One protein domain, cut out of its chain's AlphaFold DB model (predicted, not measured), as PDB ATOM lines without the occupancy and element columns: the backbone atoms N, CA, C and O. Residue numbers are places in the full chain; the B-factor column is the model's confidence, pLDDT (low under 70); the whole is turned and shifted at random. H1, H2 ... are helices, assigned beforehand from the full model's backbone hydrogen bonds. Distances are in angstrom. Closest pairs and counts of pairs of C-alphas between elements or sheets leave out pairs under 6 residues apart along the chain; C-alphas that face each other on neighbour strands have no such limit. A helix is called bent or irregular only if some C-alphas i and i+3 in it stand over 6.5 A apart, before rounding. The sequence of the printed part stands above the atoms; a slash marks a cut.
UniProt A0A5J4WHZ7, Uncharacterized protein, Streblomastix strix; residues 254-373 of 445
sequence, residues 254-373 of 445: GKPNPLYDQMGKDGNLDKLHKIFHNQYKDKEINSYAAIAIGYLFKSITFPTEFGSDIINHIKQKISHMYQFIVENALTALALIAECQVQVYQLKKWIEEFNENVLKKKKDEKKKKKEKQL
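This is residues 254 to 373 of the 445 residues of an uncharacterized protein of Streblomastix strix (UniProt A0A5J4WHZ7). A compact body of five helices, with one long helix, H6, that starts at a corner beside the end of H5 and runs out of the body as a straight arm. In the body H3 lies between H2 and H5, H4 packs on H3 and H5, and the short H1 sits at the edge near H2 and H3; residues 354 to 373 of H6 stick out and make the length. The printed part has 120 residues with six named helices, H1 to H6 in order along the chain, and no named strand: the class is all helix. The whole is loose, with a radius of gyration of the C-alphas of 17.1 A, and spans 64 by 36 by 24 A.

After residues 254 to 259, H1 covers residues 260 to 265, with C-alpha 260 at (17.809, -37.275, 45.356). H2 follows with residues 268 to 277, 14.6 A long from first to last C-alpha. H3 holds residues 284 to 296 and is 18.5 A long. H4 holds residues 307 to 317 and is 15.8 A long. H5 holds residues 323 to 337 and is 21.0 A long. H6, residues 340 to 373, is 50.0 A long, from C-alpha 340 at (23.733, -51.377, 36.358) to C-alpha 373 at (60.356, -34.257, 6.926). H6 is neither bent nor irregular, but only just: C-alphas 341 and 344 are 6.3 A apart.

H3 and H5 are the hub, touching three helices each. H2 and H3 form a helical hairpin and touch, closest at the C-alphas of Phe 276 and Asn 286, 4.5 A apart; they run opposite ways at a steep tilt of 37 degrees, only just past shallow. H3 and H5 touch, closest at the C-alphas of Gly 294 and Ala 332, 5.0 A apart, and run the same way at a shallow tilt of 33 degrees, only just short of steep. H3 and H4 touch at a steep tilt of 57 degrees, opposite ways, with the closest C-alphas, of Ala 290 and Ile 310, 5.6 A apart. H4 and H5 form the other helical hairpin and touch at a shallow tilt of 34 degrees, only just short of steep; their closest C-alphas, of Ile 314 and Ala 329, are 5.5 A apart. H1 is close to H3 but not clearly touching, about perpendicular at 77 degrees, with the C-alphas of Tyr 260 and Leu 296 closest at 5.3 A. H5, with residues 336 to 337 alone, and H6, with residues 342 to 346 alone, touch only at the corner, closest at the C-alphas of Ala 337 and Val 343, 4.8 A apart. H4 and H6 are near each other; H3 and H6 are apart. In H1 to H5 every O i to N i+4 pair is within hydrogen-bond range; in H6 28 of 30 are.

The C-alphas farthest apart, of Lys 265 and Leu 373, are 64.0 A apart. Without residues 354 to 373, which stand free, the body spans 37 by 34 by 23 A. The printed part has no cut and no long link. The mean pLDDT of the printed part is 94.3, and no printed residue is under 70.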
ATOM      1  N   GLY A 254      27.017 -47.915  44.966       92.31
ATOM      2  CA  GLY A 254      25.758 -48.497  44.509       92.31
ATOM      3  C   GLY A 254      24.520 -47.958  45.236       92.31
ATOM      4  O   GLY A 254      23.401 -48.370  44.914       92.31
ATOM      5  N   LYS A 255      24.676 -47.061  46.221       96.25
ATOM      6  CA  LYS A 255      23.547 -46.394  46.876       96.25
ATOM      7  C   LYS A 255      23.186 -45.085  46.169       96.25
ATOM      8  O   LYS A 255      24.077 -44.360  45.724       96.25
ATOM      9  N   PRO A 256      21.881 -44.766  46.073       96.69
ATOM     10  CA  PRO A 256      21.417 -43.458  45.634       96.69
ATOM     11  C   PRO A 256      22.039 -42.304  46.418       96.69
ATOM     12  O   PRO A 256      22.342 -42.444  47.603       96.69
ATOM     13  N   ASN A 257      22.149 -41.137  45.780       97.12
ATOM     14  CA  ASN A 257      22.480 -39.905  46.488       97.12
ATOM     15  C   ASN A 257      21.395 -39.603  47.554       97.12
ATOM     16  O   ASN A 257      20.216 -39.533  47.190       97.12
ATOM     17  N   PRO A 258      21.753 -39.370  48.836       97.12
ATOM     18  CA  PRO A 258      20.786 -39.088  49.903       97.12
ATOM     19  C   PRO A 258      19.856 -37.895  49.638       97.12
ATOM     20  O   PRO A 258      18.746 -37.848  50.165       97.12
ATOM     21  N   LEU A 259      20.281 -36.935  48.811       97.31
ATOM     22  CA  LEU A 259      19.498 -35.746  48.473       97.31
ATOM     23  C   LEU A 259      18.516 -35.963  47.318       97.31
ATOM     24  O   LEU A 259      17.666 -35.099  47.100       97.31
ATOM     25  N   TYR A 260      18.603 -37.070  46.573       97.38
ATOM     26  CA  TYR A 260      17.809 -37.275  45.356       97.38
ATOM     27  C   TYR A 260      16.299 -37.145  45.609       97.38
ATOM     28  O   TYR A 260      15.629 -36.319  44.985       97.38
ATOM     29  N   ASP A 261      15.772 -37.905  46.573       96.38
ATOM     30  CA  ASP A 261      14.335 -37.931  46.866       96.38
ATOM     31  C   ASP A 261      13.821 -36.578  47.366       96.38
ATOM     32  O   ASP A 261      12.734 -36.142  46.981       96.38
ATOM     33  N   GLN A 262      14.593 -35.903  48.221       95.75
ATOM     34  CA  GLN A 262      14.234 -34.582  48.734       95.75
ATOM     35  C   GLN A 262      14.209 -33.548  47.602       95.75
ATOM     36  O   GLN A 262      13.236 -32.808  47.458       95.75
ATOM     37  N   MET A 263      15.238 -33.536  46.753       95.75
ATOM     38  CA  MET A 263      15.343 -32.614  45.621       95.75
ATOM     39  C   MET A 263      14.220 -32.809  44.599       95.75
ATOM     40  O   MET A 263      13.752 -31.827  44.016       95.75
ATOM     41  N   GLY A 264      13.775 -34.053  44.398       94.81
ATOM     42  CA  GLY A 264      12.603 -34.369  43.583       94.81
ATOM     43  C   GLY A 264      11.301 -33.863  44.209       94.81
ATOM     44  O   GLY A 264      10.548 -33.143  43.555       94.81
ATOM     45  N   LYS A 265      11.050 -34.179  45.488       95.38
ATOM     46  CA  LYS A 265       9.821 -33.778  46.205       95.38
ATOM     47  C   LYS A 265       9.650 -32.263  46.306       95.38
ATOM     48  O   LYS A 265       8.531 -31.773  46.183       95.38
ATOM     49  N   ASP A 266      10.746 -31.535  46.480       92.50
ATOM     50  CA  ASP A 266      10.735 -30.075  46.608       92.50
ATOM     51  C   ASP A 266      10.656 -29.350  45.245       92.50
ATOM     52  O   ASP A 266      10.650 -28.118  45.195       92.50
ATOM     53  N   GLY A 267      10.630 -30.086  44.123       93.44
ATOM     54  CA  GLY A 267      10.633 -29.523  42.763       93.44
ATOM     55  C   GLY A 267      11.960 -28.861  42.369       93.44
ATOM     56  O   GLY A 267      12.040 -28.134  41.377       93.44
ATOM     57  N   ASN A 268      13.021 -29.085  43.143       94.19
ATOM     58  CA  ASN A 268      14.326 -28.471  42.921       94.19
ATOM     59  C   ASN A 268      15.111 -29.164  41.802       94.19
ATOM     60  O   ASN A 268      15.872 -28.505  41.091       94.19
ATOM     61  N   LEU A 269      14.888 -30.464  41.593       96.25
ATOM     62  CA  LEU A 269      15.437 -31.175  40.439       96.25
ATOM     63  C   LEU A 269      14.923 -30.563  39.120       96.25
ATOM     64  O   LEU A 269      15.716 -30.288  38.219       96.25
ATOM     65  N   ASP A 270      13.634 -30.217  39.047       96.00
ATOM     66  CA  ASP A 270      13.041 -29.544  37.882       96.00
ATOM     67  C   ASP A 270      13.667 -28.171  37.616       96.00
ATOM     68  O   ASP A 270      13.802 -27.757  36.461       96.00
ATOM     69  N   LYS A 271      14.076 -27.445  38.666       96.44
ATOM     70  CA  LYS A 271      14.795 -26.173  38.502       96.44
ATOM     71  C   LYS A 271      16.145 -26.384  37.821       96.44
ATOM     72  O   LYS A 271      16.451 -25.664  36.872       96.44
ATOM     73  N   LEU A 272      16.916 -27.389  38.238       97.88
ATOM     74  CA  LEU A 272      18.180 -27.736  37.579       97.88
ATOM     75  C   LEU A 272      17.952 -28.163  36.124       97.88
ATOM     76  O   LEU A 272      18.689 -27.725  35.241       97.88
ATOM     77  N   HIS A 273      16.894 -28.932  35.849       97.56
ATOM     78  CA  HIS A 273      16.507 -29.272  34.477       97.56
ATOM     79  C   HIS A 273      16.185 -28.036  33.635       97.56
ATOM     80  O   HIS A 273      16.626 -27.950  32.490       97.56
ATOM     81  N   LYS A 274      15.457 -27.055  34.180       97.62
ATOM     82  CA  LYS A 274      15.181 -25.788  33.483       97.62
ATOM     83  C   LYS A 274      16.464 -25.018  33.183       97.62
ATOM     84  O   LYS A 274      16.644 -24.567  32.056       97.62
ATOM     85  N   ILE A 275      17.380 -24.920  34.149       98.19
ATOM     86  CA  ILE A 275      18.690 -24.283  33.942       98.19
ATOM     87  C   ILE A 275      19.469 -25.020  32.844       98.19
ATOM     88  O   ILE A 275      20.009 -24.387  31.943       98.19
ATOM     89  N   PHE A 276      19.485 -26.353  32.851       98.25
ATOM     90  CA  PHE A 276      20.168 -27.126  31.815       98.25
ATOM     91  C   PHE A 276      19.642 -26.830  30.399       98.25
ATOM     92  O   PHE A 276      20.450 -26.706  29.479       98.25
ATOM     93  N   HIS A 277      18.332 -26.642  30.219       97.69
ATOM     94  CA  HIS A 277      17.727 -26.379  28.904       97.69
ATOM     95  C   HIS A 277      17.684 -24.893  28.501       97.69
ATOM     96  O   HIS A 277      17.453 -24.577  27.332       97.69
ATOM     97  N   ASN A 278      17.898 -23.968  29.439       97.56
ATOM     98  CA  ASN A 278      17.854 -22.534  29.165       97.56
ATOM     99  C   ASN A 278      19.030 -22.056  28.300       97.56
ATOM    100  O   ASN A 278      20.131 -22.610  28.311       97.56
ATOM    101  N   GLN A 279      18.814 -20.963  27.568       97.12
ATOM    102  CA  GLN A 279      19.851 -20.344  26.746       97.12
ATOM    103  C   GLN A 279      20.555 -19.218  27.508       97.12
ATOM    104  O   GLN A 279      20.071 -18.092  27.539       97.12
ATOM    105  N   TYR A 280      21.727 -19.517  28.066       97.75
ATOM    106  CA  TYR A 280      22.607 -18.522  28.693       97.75
ATOM    107  C   TYR A 280      23.689 -18.029  27.729       97.75
ATOM    108  O   TYR A 280      24.027 -18.729  26.760       97.75
ATOM    109  N   LYS A 281      24.244 -16.837  27.983       97.94
ATOM    110  CA  LYS A 281      25.460 -16.362  27.302       97.94
ATOM    111  C   LYS A 281      26.655 -17.202  27.743       97.94
ATOM    112  O   LYS A 281      27.406 -17.678  26.893       97.94
ATOM    113  N   ASP A 282      26.782 -17.445  29.044       97.25
ATOM    114  CA  ASP A 282      27.751 -18.376  29.609       97.25
ATOM    115  C   ASP A 282      27.230 -19.824  29.531       97.25
ATOM    116  O   ASP A 282      26.417 -20.281  30.335       97.25
ATOM    117  N   LYS A 283      27.729 -20.579  28.544       96.50
ATOM    118  CA  LYS A 283      27.371 -21.992  28.324       96.50
ATOM    119  C   LYS A 283      27.907 -22.940  29.402       96.50
ATOM    120  O   LYS A 283      27.544 -24.125  29.420       96.50
ATOM    121  N   GLU A 284      28.771 -22.471  30.298       97.38
ATOM    122  CA  GLU A 284      29.221 -23.271  31.434       97.38
ATOM    123  C   GLU A 284      28.100 -23.467  32.453       97.38
ATOM    124  O   GLU A 284      28.042 -24.529  33.063       97.38
ATOM    125  N   ILE A 285      27.138 -22.541  32.549       98.44
ATOM    126  CA  ILE A 285      25.959 -22.677  33.422       98.44
ATOM    127  C   ILE A 285      25.203 -23.975  33.120       98.44
ATOM    128  O   ILE A 285      24.945 -24.768  34.025       98.44
ATOM    129  N   ASN A 286      24.932 -24.253  31.839       98.44
ATOM    130  CA  ASN A 286      24.294 -25.503  31.416       98.44
ATOM    131  C   ASN A 286      25.147 -26.729  31.783       98.44
ATOM    132  O   ASN A 286      24.628 -27.781  32.139       98.44
ATOM    133  N   SER A 287      26.472 -26.593  31.699       98.38
ATOM    134  CA  SER A 287      27.417 -27.675  31.993       98.38
ATOM    135  C   SER A 287      27.438 -28.010  33.483       98.38
ATOM    136  O   SER A 287      27.346 -29.182  33.839       98.38
ATOM    137  N   TYR A 288      27.475 -26.996  34.348       98.56
ATOM    138  CA  TYR A 288      27.377 -27.177  35.792       98.56
ATOM    139  C   TYR A 288      26.012 -27.731  36.207       98.56
ATOM    140  O   TYR A 288      25.957 -28.640  37.027       98.56
ATOM    141  N   ALA A 289      24.917 -27.274  35.595       98.56
ATOM    142  CA  ALA A 289      23.597 -27.844  35.859       98.56
ATOM    143  C   ALA A 289      23.529 -29.337  35.486       98.56
ATOM    144  O   ALA A 289      23.067 -30.145  36.288       98.56
ATOM    145  N   ALA A 290      24.052 -29.724  34.315       98.62
ATOM    146  CA  ALA A 290      24.119 -31.127  33.899       98.62
ATOM    147  C   ALA A 290      24.941 -31.981  34.879       98.62
ATOM    148  O   ALA A 290      24.501 -33.055  35.279       98.62
ATOM    149  N   ILE A 291      26.106 -31.481  35.304       98.69
ATOM    150  CA  ILE A 291      26.954 -32.129  36.313       98.69
ATOM    151  C   ILE A 291      26.188 -32.288  37.630       98.69
ATOM    152  O   ILE A 291      26.126 -33.395  38.153       98.69
ATOM    153  N   ALA A 292      25.551 -31.227  38.134       98.50
ATOM    154  CA  ALA A 292      24.788 -31.280  39.378       98.50
ATOM    155  C   ALA A 292      23.675 -32.338  39.327       98.50
ATOM    156  O   ALA A 292      23.498 -33.104  40.274       98.50
ATOM    157  N   ILE A 293      22.972 -32.435  38.194       98.44
ATOM    158  CA  ILE A 293      21.980 -33.490  37.964       98.44
ATOM    159  C   ILE A 293      22.657 -34.869  37.974       98.44
ATOM    160  O   ILE A 293      22.181 -35.773  38.653       98.44
ATOM    161  N   GLY A 294      23.796 -35.038  37.297       98.25
ATOM    162  CA  GLY A 294      24.547 -36.297  37.302       98.25
ATOM    163  C   GLY A 294      24.938 -36.787  38.701       98.25
ATOM    164  O   GLY A 294      24.808 -37.975  38.983       98.25
ATOM    165  N   TYR A 295      25.329 -35.880  39.600       98.25
ATOM    166  CA  TYR A 295      25.627 -36.202  41.003       98.25
ATOM    167  C   TYR A 295      24.391 -36.671  41.781       98.25
ATOM    168  O   TYR A 295      24.486 -37.584  42.604       98.25
ATOM    169  N   LEU A 296      23.229 -36.059  41.534       98.19
ATOM    170  CA  LEU A 296      21.967 -36.470  42.159       98.19
ATOM    171  C   LEU A 296      21.510 -37.847  41.656       98.19
ATOM    172  O   LEU A 296      20.941 -38.616  42.423       98.19
ATOM    173  N   PHE A 297      21.810 -38.185  40.402       97.56
ATOM    174  CA  PHE A 297      21.483 -39.473  39.784       97.56
ATOM    175  C   PHE A 297      22.511 -40.592  40.057       97.56
ATOM    176  O   PHE A 297      22.486 -41.616  39.369       97.56
ATOM    177  N   LYS A 298      23.381 -40.458  41.076       96.88
ATOM    178  CA  LYS A 298      24.254 -41.556  41.544       96.88
ATOM    179  C   LYS A 298      23.435 -42.833  41.720       96.88
ATOM    180  O   LYS A 298      22.434 -42.820  42.435       96.88
ATOM    181  N   SER A 299      23.867 -43.930  41.096       94.81
ATOM    182  CA  SER A 299      23.226 -45.250  41.208       94.81
ATOM    183  C   SER A 299      21.731 -45.311  40.844       94.81
ATOM    184  O   SER A 299      21.071 -46.316  41.114       94.81
ATOM    185  N   ILE A 300      21.177 -44.279  40.199       95.12
ATOM    186  CA  ILE A 300      19.763 -44.204  39.816       95.12
ATOM    187  C   ILE A 300      19.637 -44.197  38.294       95.12
ATOM    188  O   ILE A 300      20.429 -43.601  37.563       95.12
ATOM    189  N   THR A 301      18.598 -44.863  37.789       94.50
ATOM    190  CA  THR A 301      18.294 -44.816  36.358       94.50
ATOM    191  C   THR A 301      17.714 -43.449  35.994       94.50
ATOM    192  O   THR A 301      16.685 -43.047  36.528       94.50
ATOM    193  N   PHE A 302      18.357 -42.744  35.065       94.19
ATOM    194  CA  PHE A 302      17.824 -41.544  34.443       94.19
ATOM    195  C   PHE A 302      16.501 -41.831  33.721       94.19
ATOM    196  O   PHE A 302      16.400 -42.852  33.033       94.19
ATOM    197  N   PRO A 303      15.529 -40.909  33.788       94.12
ATOM    198  CA  PRO A 303      14.346 -40.948  32.944       94.12
ATOM    199  C   PRO A 303      14.707 -40.922  31.458       94.12
ATOM    200  O   PRO A 303      15.640 -40.231  31.028       94.12
ATOM    201  N   THR A 304      13.963 -41.693  30.668       91.81
ATOM    202  CA  THR A 304      14.191 -41.874  29.229       91.81
ATOM    203  C   THR A 304      14.035 -40.589  28.425       91.81
ATOM    204  O   THR A 304      14.612 -40.470  27.350       91.81
ATOM    205  N   GLU A 305      13.281 -39.628  28.950       94.56
ATOM    206  CA  GLU A 305      12.891 -38.398  28.267       94.56
ATOM    207  C   GLU A 305      14.048 -37.400  28.145       94.56
ATOM    208  O   GLU A 305      14.088 -36.639  27.186       94.56
ATOM    209  N   PHE A 306      14.979 -37.387  29.106       94.69
ATOM    210  CA  PHE A 306      16.061 -36.392  29.162       94.69
ATOM    211  C   PHE A 306      17.436 -36.967  29.526       94.69
ATOM    212  O   PHE A 306      18.446 -36.264  29.439       94.69
ATOM    213  N   GLY A 307      17.508 -38.232  29.954       95.12
ATOM    214  CA  GLY A 307      18.746 -38.848  30.430       95.12
ATOM    215  C   GLY A 307      19.867 -38.854  29.395       95.12
ATOM    216  O   GLY A 307      21.013 -38.540  29.718       95.12
ATOM    217  N   SER A 308      19.537 -39.161  28.137       94.81
ATOM    218  CA  SER A 308      20.511 -39.184  27.040       94.81
ATOM    219  C   SER A 308      21.177 -37.832  26.830       94.81
ATOM    220  O   SER A 308      22.387 -37.772  26.620       94.81
ATOM    221  N   ASP A 309      20.405 -36.752  26.913       97.12
ATOM    222  CA  ASP A 309      20.868 -35.407  26.589       97.12
ATOM    223  C   ASP A 309      21.833 -34.902  27.658       97.12
ATOM    224  O   ASP A 309      22.911 -34.397  27.337       97.12
ATOM    225  N   ILE A 310      21.507 -35.145  28.928       97.88
ATOM    226  CA  ILE A 310      22.374 -34.819  30.063       97.88
ATOM    227  C   ILE A 310      23.666 -35.632  30.002       97.88
ATOM    228  O   ILE A 310      24.753 -35.055  30.054       97.88
ATOM    229  N   ILE A 311      23.578 -36.956  29.832       97.00
ATOM    230  CA  ILE A 311      24.760 -37.827  29.764       97.00
ATOM    231  C   ILE A 311      25.661 -37.419  28.592       97.00
ATOM    232  O   ILE A 311      26.878 -37.310  28.754       97.00
ATOM    233  N   ASN A 312      25.088 -37.162  27.415       96.44
ATOM    234  CA  ASN A 312      25.848 -36.729  26.244       96.44
ATOM    235  C   ASN A 312      26.500 -35.361  26.462       96.44
ATOM    236  O   ASN A 312      27.655 -35.176  26.072       96.44
ATOM    237  N   HIS A 313      25.812 -34.428  27.123       97.81
ATOM    238  CA  HIS A 313      26.388 -33.132  27.470       97.81
ATOM    239  C   HIS A 313      27.573 -33.284  28.427       97.81
ATOM    240  O   HIS A 313      28.640 -32.743  28.149       97.81
ATOM    241  N   ILE A 314      27.444 -34.077  29.499       97.88
ATOM    242  CA  ILE A 314      28.544 -34.331  30.449       97.88
ATOM    243  C   ILE A 314      29.739 -34.985  29.733       97.88
ATOM    244  O   ILE A 314      30.877 -34.550  29.911       97.88
ATOM    245  N   LYS A 315      29.500 -35.958  28.842       96.38
ATOM    246  CA  LYS A 315      30.553 -36.587  28.020       96.38
ATOM    247  C   LYS A 315      31.328 -35.579  27.176       96.38
ATOM    248  O   LYS A 315      32.543 -35.688  27.066       96.38
ATOM    249  N   GLN A 316      30.669 -34.576  26.599       96.00
ATOM    250  CA  GLN A 316      31.361 -33.530  25.834       96.00
ATOM    251  C   GLN A 316      32.280 -32.667  26.716       96.00
ATOM    252  O   GLN A 316      33.257 -32.100  26.222       96.00
ATOM    253  N   LYS A 317      32.004 -32.578  28.023       96.88
ATOM    254  CA  LYS A 317      32.756 -31.745  28.972       96.88
ATOM    255  C   LYS A 317      34.030 -32.383  29.512       96.88
ATOM    256  O   LYS A 317      34.854 -31.672  30.072       96.88
ATOM    257  N   ILE A 318      34.285 -33.662  29.249       95.94
ATOM    258  CA  ILE A 318      35.565 -34.298  29.620       95.94
ATOM    259  C   ILE A 318      36.761 -33.755  28.818       95.94
ATOM    260  O   ILE A 318      37.907 -33.957  29.197       95.94
ATOM    261  N   SER A 319      36.506 -33.110  27.675       91.88
ATOM    262  CA  SER A 319      37.533 -32.485  26.824       91.88
ATOM    263  C   SER A 319      37.593 -30.965  27.011       91.88
ATOM    264  O   SER A 319      38.067 -30.249  26.131       91.88
ATOM    265  N   HIS A 320      37.047 -30.456  28.118       94.56
ATOM    266  CA  HIS A 320      37.000 -29.029  28.398       94.56
ATOM    267  C   HIS A 320      38.371 -28.477  28.810       94.56
ATOM    268  O   HIS A 320      39.191 -29.194  29.375       94.56
ATOM    269  N   MET A 321      38.611 -27.186  28.560       92.12
ATOM    270  CA  MET A 321      39.887 -26.547  28.919       92.12
ATOM    271  C   MET A 321      40.034 -26.291  30.425       92.12
ATOM    272  O   MET A 321      41.149 -26.220  30.932       92.12
ATOM    273  N   TYR A 322      38.916 -26.150  31.144       90.56
ATOM    274  CA  TYR A 322      38.921 -25.920  32.587       90.56
ATOM    275  C   TYR A 322      38.880 -27.251  33.338       90.56
ATOM    276  O   TYR A 322      37.868 -27.956  33.299       90.56
ATOM    277  N   GLN A 323      39.964 -27.554  34.056       92.38
ATOM    278  CA  GLN A 323      40.159 -28.806  34.795       92.38
ATOM    279  C   GLN A 323      39.017 -29.110  35.773       92.38
ATOM    280  O   GLN A 323      38.518 -30.230  35.783       92.38
ATOM    281  N   PHE A 324      38.522 -28.102  36.500       91.50
ATOM    282  CA  PHE A 324      37.400 -28.267  37.431       91.50
ATOM    283  C   PHE A 324      36.151 -28.871  36.760       91.50
ATOM    284  O   PHE A 324      35.496 -29.739  37.330       91.50
ATOM    285  N   ILE A 325      35.823 -28.459  35.528       95.69
ATOM    286  CA  ILE A 325      34.684 -29.020  34.781       95.69
ATOM    287  C   ILE A 325      34.966 -30.466  34.366       95.69
ATOM    288  O   ILE A 325      34.068 -31.299  34.449       95.69
ATOM    289  N   VAL A 326      36.192 -30.768  33.933       95.00
ATOM    290  CA  VAL A 326      36.588 -32.119  33.511       95.00
ATOM    291  C   VAL A 326      36.490 -33.103  34.675       95.00
ATOM    292  O   VAL A 326      35.877 -34.155  34.524       95.00
ATOM    293  N   GLU A 327      37.045 -32.747  35.832       95.69
ATOM    294  CA  GLU A 327      37.030 -33.583  37.037       95.69
ATOM    295  C   GLU A 327      35.601 -33.875  37.490       95.69
ATOM    296  O   GLU A 327      35.222 -35.036  37.625       95.69
ATOM    297  N   ASN A 328      34.767 -32.840  37.624       97.50
ATOM    298  CA  ASN A 328      33.375 -33.031  38.023       97.50
ATOM    299  C   ASN A 328      32.557 -33.783  36.957       97.50
ATOM    300  O   ASN A 328      31.674 -34.565  37.303       97.50
ATOM    301  N   ALA A 329      32.842 -33.602  35.663       97.94
ATOM    302  CA  ALA A 329      32.183 -34.365  34.604       97.94
ATOM    303  C   ALA A 329      32.546 -35.857  34.656       97.94
ATOM    304  O   ALA A 329      31.667 -36.708  34.517       97.94
ATOM    305  N   LEU A 330      33.822 -36.185  34.883       96.31
ATOM    306  CA  LEU A 330      34.278 -37.566  35.047       96.31
ATOM    307  C   LEU A 330      33.658 -38.211  36.286       96.31
ATOM    308  O   LEU A 330      33.132 -39.319  36.185       96.31
ATOM    309  N   THR A 331      33.658 -37.504  37.418       96.44
ATOM    310  CA  THR A 331      33.017 -37.972  38.653       96.44
ATOM    311  C   THR A 331      31.527 -38.203  38.435       96.44
ATOM    312  O   THR A 331      31.045 -39.294  38.717       96.44
ATOM    313  N   ALA A 332      30.802 -37.251  37.840       97.81
ATOM    314  CA  ALA A 332      29.387 -37.432  37.522       97.81
ATOM    315  C   ALA A 332      29.152 -38.692  36.671       97.81
ATOM    316  O   ALA A 332      28.301 -39.506  37.010       97.81
ATOM    317  N   LEU A 333      29.934 -38.913  35.606       96.44
ATOM    318  CA  LEU A 333      29.804 -40.119  34.777       96.44
ATOM    319  C   LEU A 333      30.108 -41.409  35.547       96.44
ATOM    320  O   LEU A 333      29.450 -42.418  35.298       96.44
ATOM    321  N   ALA A 334      31.070 -41.389  36.470       94.38
ATOM    322  CA  ALA A 334      31.378 -42.539  37.316       94.38
ATOM    323  C   ALA A 334      30.205 -42.886  38.248       94.38
ATOM    324  O   ALA A 334      29.800 -44.044  38.303       94.38
ATOM    325  N   LEU A 335      29.598 -41.883  38.888       95.25
ATOM    326  CA  LEU A 335      28.438 -42.058  39.774       95.25
ATOM    327  C   LEU A 335      27.206 -42.587  39.031       95.25
ATOM    328  O   LEU A 335      26.476 -43.446  39.529       95.25
ATOM    329  N   ILE A 336      26.990 -42.089  37.816       95.31
ATOM    330  CA  ILE A 336      25.954 -42.557  36.885       95.31
ATOM    331  C   ILE A 336      26.221 -44.026  36.514       95.31
ATOM    332  O   ILE A 336      25.317 -44.862  36.528       95.31
ATOM    333  N   ALA A 337      27.483 -44.384  36.261       93.06
ATOM    334  CA  ALA A 337      27.877 -45.752  35.934       93.06
ATOM    335  C   ALA A 337      27.654 -46.757  37.067       93.06
ATOM    336  O   ALA A 337      27.644 -47.949  36.790       93.06
ATOM    337  N   GLU A 338      27.456 -46.341  38.318       91.50
ATOM    338  CA  GLU A 338      27.104 -47.283  39.388       91.50
ATOM    339  C   GLU A 338      25.716 -47.915  39.164       91.50
ATOM    340  O   GLU A 338      25.438 -49.021  39.634       91.50
ATOM    341  N   CYS A 339      24.852 -47.267  38.374       88.06
ATOM    342  CA  CYS A 339      23.592 -47.856  37.945       88.06
ATOM    343  C   CYS A 339      23.833 -48.954  36.895       88.06
ATOM    344  O   CYS A 339      24.241 -48.676  35.765       88.06
ATOM    345  N   GLN A 340      23.492 -50.207  37.223       79.75
ATOM    346  CA  GLN A 340      23.733 -51.377  36.358       79.75
ATOM    347  C   GLN A 340      23.222 -51.218  34.914       79.75
ATOM    348  O   GLN A 340      23.860 -51.700  33.979       79.75
ATOM    349  N   VAL A 341      22.100 -50.518  34.712       78.94
ATOM    350  CA  VAL A 341      21.522 -50.273  33.378       78.94
ATOM    351  C   VAL A 341      22.408 -49.336  32.543       78.94
ATOM    352  O   VAL A 341      22.568 -49.527  31.337       78.94
ATOM    353  N   GLN A 342      23.030 -48.342  33.179       78.81
ATOM    354  CA  GLN A 342      23.858 -47.329  32.518       78.81
ATOM    355  C   GLN A 342      25.309 -47.777  32.335       78.81
ATOM    356  O   GLN A 342      25.968 -47.307  31.401       78.81
ATOM    357  N   VAL A 343      25.780 -48.746  33.136       83.69
ATOM    358  CA  VAL A 343      27.094 -49.397  32.972       83.69
ATOM    359  C   VAL A 343      27.327 -49.799  31.518       83.69
ATOM    360  O   VAL A 343      28.390 -49.525  30.968       83.69
ATOM    361  N   TYR A 344      26.349 -50.450  30.880       84.56
ATOM    362  CA  TYR A 344      26.514 -50.955  29.517       84.56
ATOM    363  C   TYR A 344      26.717 -49.820  28.502       84.56
ATOM    364  O   TYR A 344      27.635 -49.873  27.680       84.56
ATOM    365  N   GLN A 345      25.907 -48.763  28.593       81.50
ATOM    366  CA  GLN A 345      25.995 -47.610  27.691       81.50
ATOM    367  C   GLN A 345      27.304 -46.832  27.882       81.50
ATOM    368  O   GLN A 345      27.888 -46.347  26.910       81.50
ATOM    369  N   LEU A 346      27.778 -46.719  29.127       82.81
ATOM    370  CA  LEU A 346      29.029 -46.033  29.439       82.81
ATOM    371  C   LEU A 346      30.252 -46.859  29.050       82.81
ATOM    372  O   LEU A 346      31.161 -46.293  28.457       82.81
ATOM    373  N   LYS A 347      30.257 -48.178  29.278       86.19
ATOM    374  CA  LYS A 347      31.340 -49.069  28.823       86.19
ATOM    375  C   LYS A 347      31.547 -48.984  27.314       86.19
ATOM    376  O   LYS A 347      32.660 -48.700  26.882       86.19
ATOM    377  N   LYS A 348      30.469 -49.122  26.535       88.62
ATOM    378  CA  LYS A 348      30.527 -48.996  25.072       88.62
ATOM    379  C   LYS A 348      31.096 -47.641  24.643       88.62
ATOM    380  O   LYS A 348      31.969 -47.564  23.787       88.62
ATOM    381  N   TRP A 349      30.638 -46.560  25.273       89.50
ATOM    382  CA  TRP A 349      31.147 -45.227  24.969       89.50
ATOM    383  C   TRP A 349      32.617 -45.032  25.382       89.50
ATOM    384  O   TRP A 349      33.354 -44.371  24.658       89.50
ATOM    385  N   ILE A 350      33.068 -45.601  26.506       85.06
ATOM    386  CA  ILE A 350      34.475 -45.551  26.940       85.06
ATOM    387  C   ILE A 350      35.372 -46.253  25.913       85.06
ATOM    388  O   ILE A 350      36.437 -45.735  25.581       85.06
ATOM    389  N   GLU A 351      34.943 -47.403  25.389       90.12
ATOM    390  CA  GLU A 351      35.645 -48.118  24.317       90.12
ATOM    391  C   GLU A 351      35.772 -47.233  23.064       90.12
ATOM    392  O   GLU A 351      36.888 -46.957  22.618       90.12
ATOM    393  N   GLU A 352      34.658 -46.675  22.576       90.44
ATOM    394  CA  GLU A 352      34.631 -45.757  21.425       90.44
ATOM    395  C   GLU A 352      35.481 -44.489  21.656       90.44
ATOM    396  O   GLU A 352      36.182 -44.005  20.759       90.44
ATOM    397  N   PHE A 353      35.441 -43.920  22.862       83.94
ATOM    398  CA  PHE A 353      36.228 -42.744  23.229       83.94
ATOM    399  C   PHE A 353      37.729 -43.052  23.212       83.94
ATOM    400  O   PHE A 353      38.503 -42.302  22.611       83.94
ATOM    401  N   ASN A 354      38.141 -44.173  23.806       85.44
ATOM    402  CA  ASN A 354      39.536 -44.606  23.827       85.44
ATOM    403  C   ASN A 354      40.072 -44.864  22.415       85.44
ATOM    404  O   ASN A 354      41.178 -44.421  22.090       85.44
ATOM    405  N   GLU A 355      39.288 -45.506  21.547       92.25
ATOM    406  CA  GLU A 355      39.643 -45.695  20.137       92.25
ATOM    407  C   GLU A 355      39.846 -44.357  19.411       92.25
ATOM    408  O   GLU A 355      40.849 -44.166  18.714       92.25
ATOM    409  N   ASN A 356      38.949 -43.392  19.629       88.38
ATOM    410  CA  ASN A 356      39.046 -42.056  19.040       88.38
ATOM    411  C   ASN A 356      40.264 -41.267  19.548       88.38
ATOM    412  O   ASN A 356      40.949 -40.616  18.754       88.38
ATOM    413  N   VAL A 357      40.576 -41.337  20.846       84.25
ATOM    414  CA  VAL A 357      41.776 -40.710  21.430       84.25
ATOM    415  C   VAL A 357      43.049 -41.338  20.861       84.25
ATOM    416  O   VAL A 357      43.975 -40.621  20.472       84.25
ATOM    417  N   LEU A 358      43.101 -42.669  20.753       90.75
ATOM    418  CA  LEU A 358      44.231 -43.379  20.149       90.75
ATOM    419  C   LEU A 358      44.408 -43.009  18.672       90.75
ATOM    420  O   LEU A 358      45.543 -42.817  18.225       90.75
ATOM    421  N   LYS A 359      43.310 -42.870  17.922       94.69
ATOM    422  CA  LYS A 359      43.329 -42.420  16.526       94.69
ATOM    423  C   LYS A 359      43.877 -40.994  16.401       94.69
ATOM    424  O   LYS A 359      44.835 -40.794  15.659       94.69
ATOM    425  N   LYS A 360      43.381 -40.040  17.200       90.88
ATOM    426  CA  LYS A 360      43.892 -38.654  17.220       90.88
ATOM    427  C   LYS A 360      45.389 -38.586  17.537       90.88
ATOM    428  O   LYS A 360      46.127 -37.923  16.817       90.88
ATOM    429  N   LYS A 361      45.865 -39.340  18.537       90.31
ATOM    430  CA  LYS A 361      47.303 -39.413  18.867       90.31
ATOM    431  C   LYS A 361      48.147 -39.963  17.711       90.31
ATOM    432  O   LYS A 361      49.269 -39.502  17.494       90.31
ATOM    433  N   LYS A 362      47.635 -40.949  16.962       95.12
ATOM    434  CA  LYS A 362      48.305 -41.466  15.754       95.12
ATOM    435  C   LYS A 362      48.363 -40.404  14.653       95.12
ATOM    436  O   LYS A 362      49.427 -40.232  14.061       95.12
ATOM    437  N   ASP A 363      47.276 -39.668  14.436       95.44
ATOM    438  CA  ASP A 363      47.196 -38.604  13.430       95.44
ATOM    439  C   ASP A 363      48.115 -37.417  13.772       95.44
ATOM    440  O   ASP A 363      48.847 -36.933  12.910       95.44
ATOM    441  N   GLU A 364      48.167 -36.990  15.036       94.56
ATOM    442  CA  GLU A 364      49.098 -35.957  15.518       94.56
ATOM    443  C   GLU A 364      50.560 -36.386  15.363       94.56
ATOM    444  O   GLU A 364      51.396 -35.612  14.892       94.56
ATOM    445  N   LYS A 365      50.877 -37.646  15.696       96.06
ATOM    446  CA  LYS A 365      52.220 -38.207  15.496       96.06
ATOM    447  C   LYS A 365      52.595 -38.257  14.013       96.06
ATOM    448  O   LYS A 365      53.755 -38.010  13.688       96.06
ATOM    449  N   LYS A 366      51.644 -38.566  13.126       97.62
ATOM    450  CA  LYS A 366      51.844 -38.551  11.670       97.62
ATOM    451  C   LYS A 366      52.119 -37.130  11.165       97.62
ATOM    452  O   LYS A 366      53.163 -36.921  10.558       97.62
ATOM    453  N   LYS A 367      51.285 -36.150  11.531       97.25
ATOM    454  CA  LYS A 367      51.484 -34.730  11.178       97.25
ATOM    455  C   LYS A 367      52.824 -34.181  11.668       97.25
ATOM    456  O   LYS A 367      53.496 -33.450  10.952       97.25
ATOM    457  N   LYS A 368      53.248 -34.555  12.882       96.62
ATOM    458  CA  LYS A 368      54.547 -34.137  13.432       96.62
ATOM    459  C   LYS A 368      55.724 -34.717  12.638       96.62
ATOM    460  O   LYS A 368      56.713 -34.020  12.457       96.62
ATOM    461  N   LYS A 369      55.612 -35.957  12.145       97.62
ATOM    462  CA  LYS A 369      56.616 -36.571  11.259       97.62
ATOM    463  C   LYS A 369      56.655 -35.917   9.879       97.62
ATOM    464  O   LYS A 369      57.741 -35.689   9.370       97.62
ATOM    465  N   GLU A 370      55.496 -35.615   9.299       98.06
ATOM    466  CA  GLU A 370      55.400 -34.920   8.006       98.06
ATOM    467  C   GLU A 370      56.039 -33.528   8.088       98.06
ATOM    468  O   GLU A 370      56.892 -33.208   7.271       98.06
ATOM    469  N   LYS A 371      55.742 -32.762   9.148       97.62
ATOM    470  CA  LYS A 371      56.375 -31.458   9.389       97.62
ATOM    471  C   LYS A 371      57.895 -31.558   9.566       97.62
ATOM    472  O   LYS A 371      58.629 -30.734   9.042       97.62
ATOM    473  N   GLN A 372      58.378 -32.573  10.287       97.31
ATOM    474  CA  GLN A 372      59.818 -32.808  10.445       97.31
ATOM    475  C   GLN A 372      60.503 -33.165   9.122       97.31
ATOM    476  O   GLN A 372      61.639 -32.755   8.906       97.31
ATOM    477  N   LEU A 373      59.833 -33.922   8.248       98.00
ATOM    478  CA  LEU A 373      60.356 -34.257   6.926       98.00
ATOM    479  C   LEU A 373      60.423 -33.013   6.030       98.00
ATOM    480  O   LEU A 373      61.453 -32.771   5.417       98.00
TER     481      LEU A 373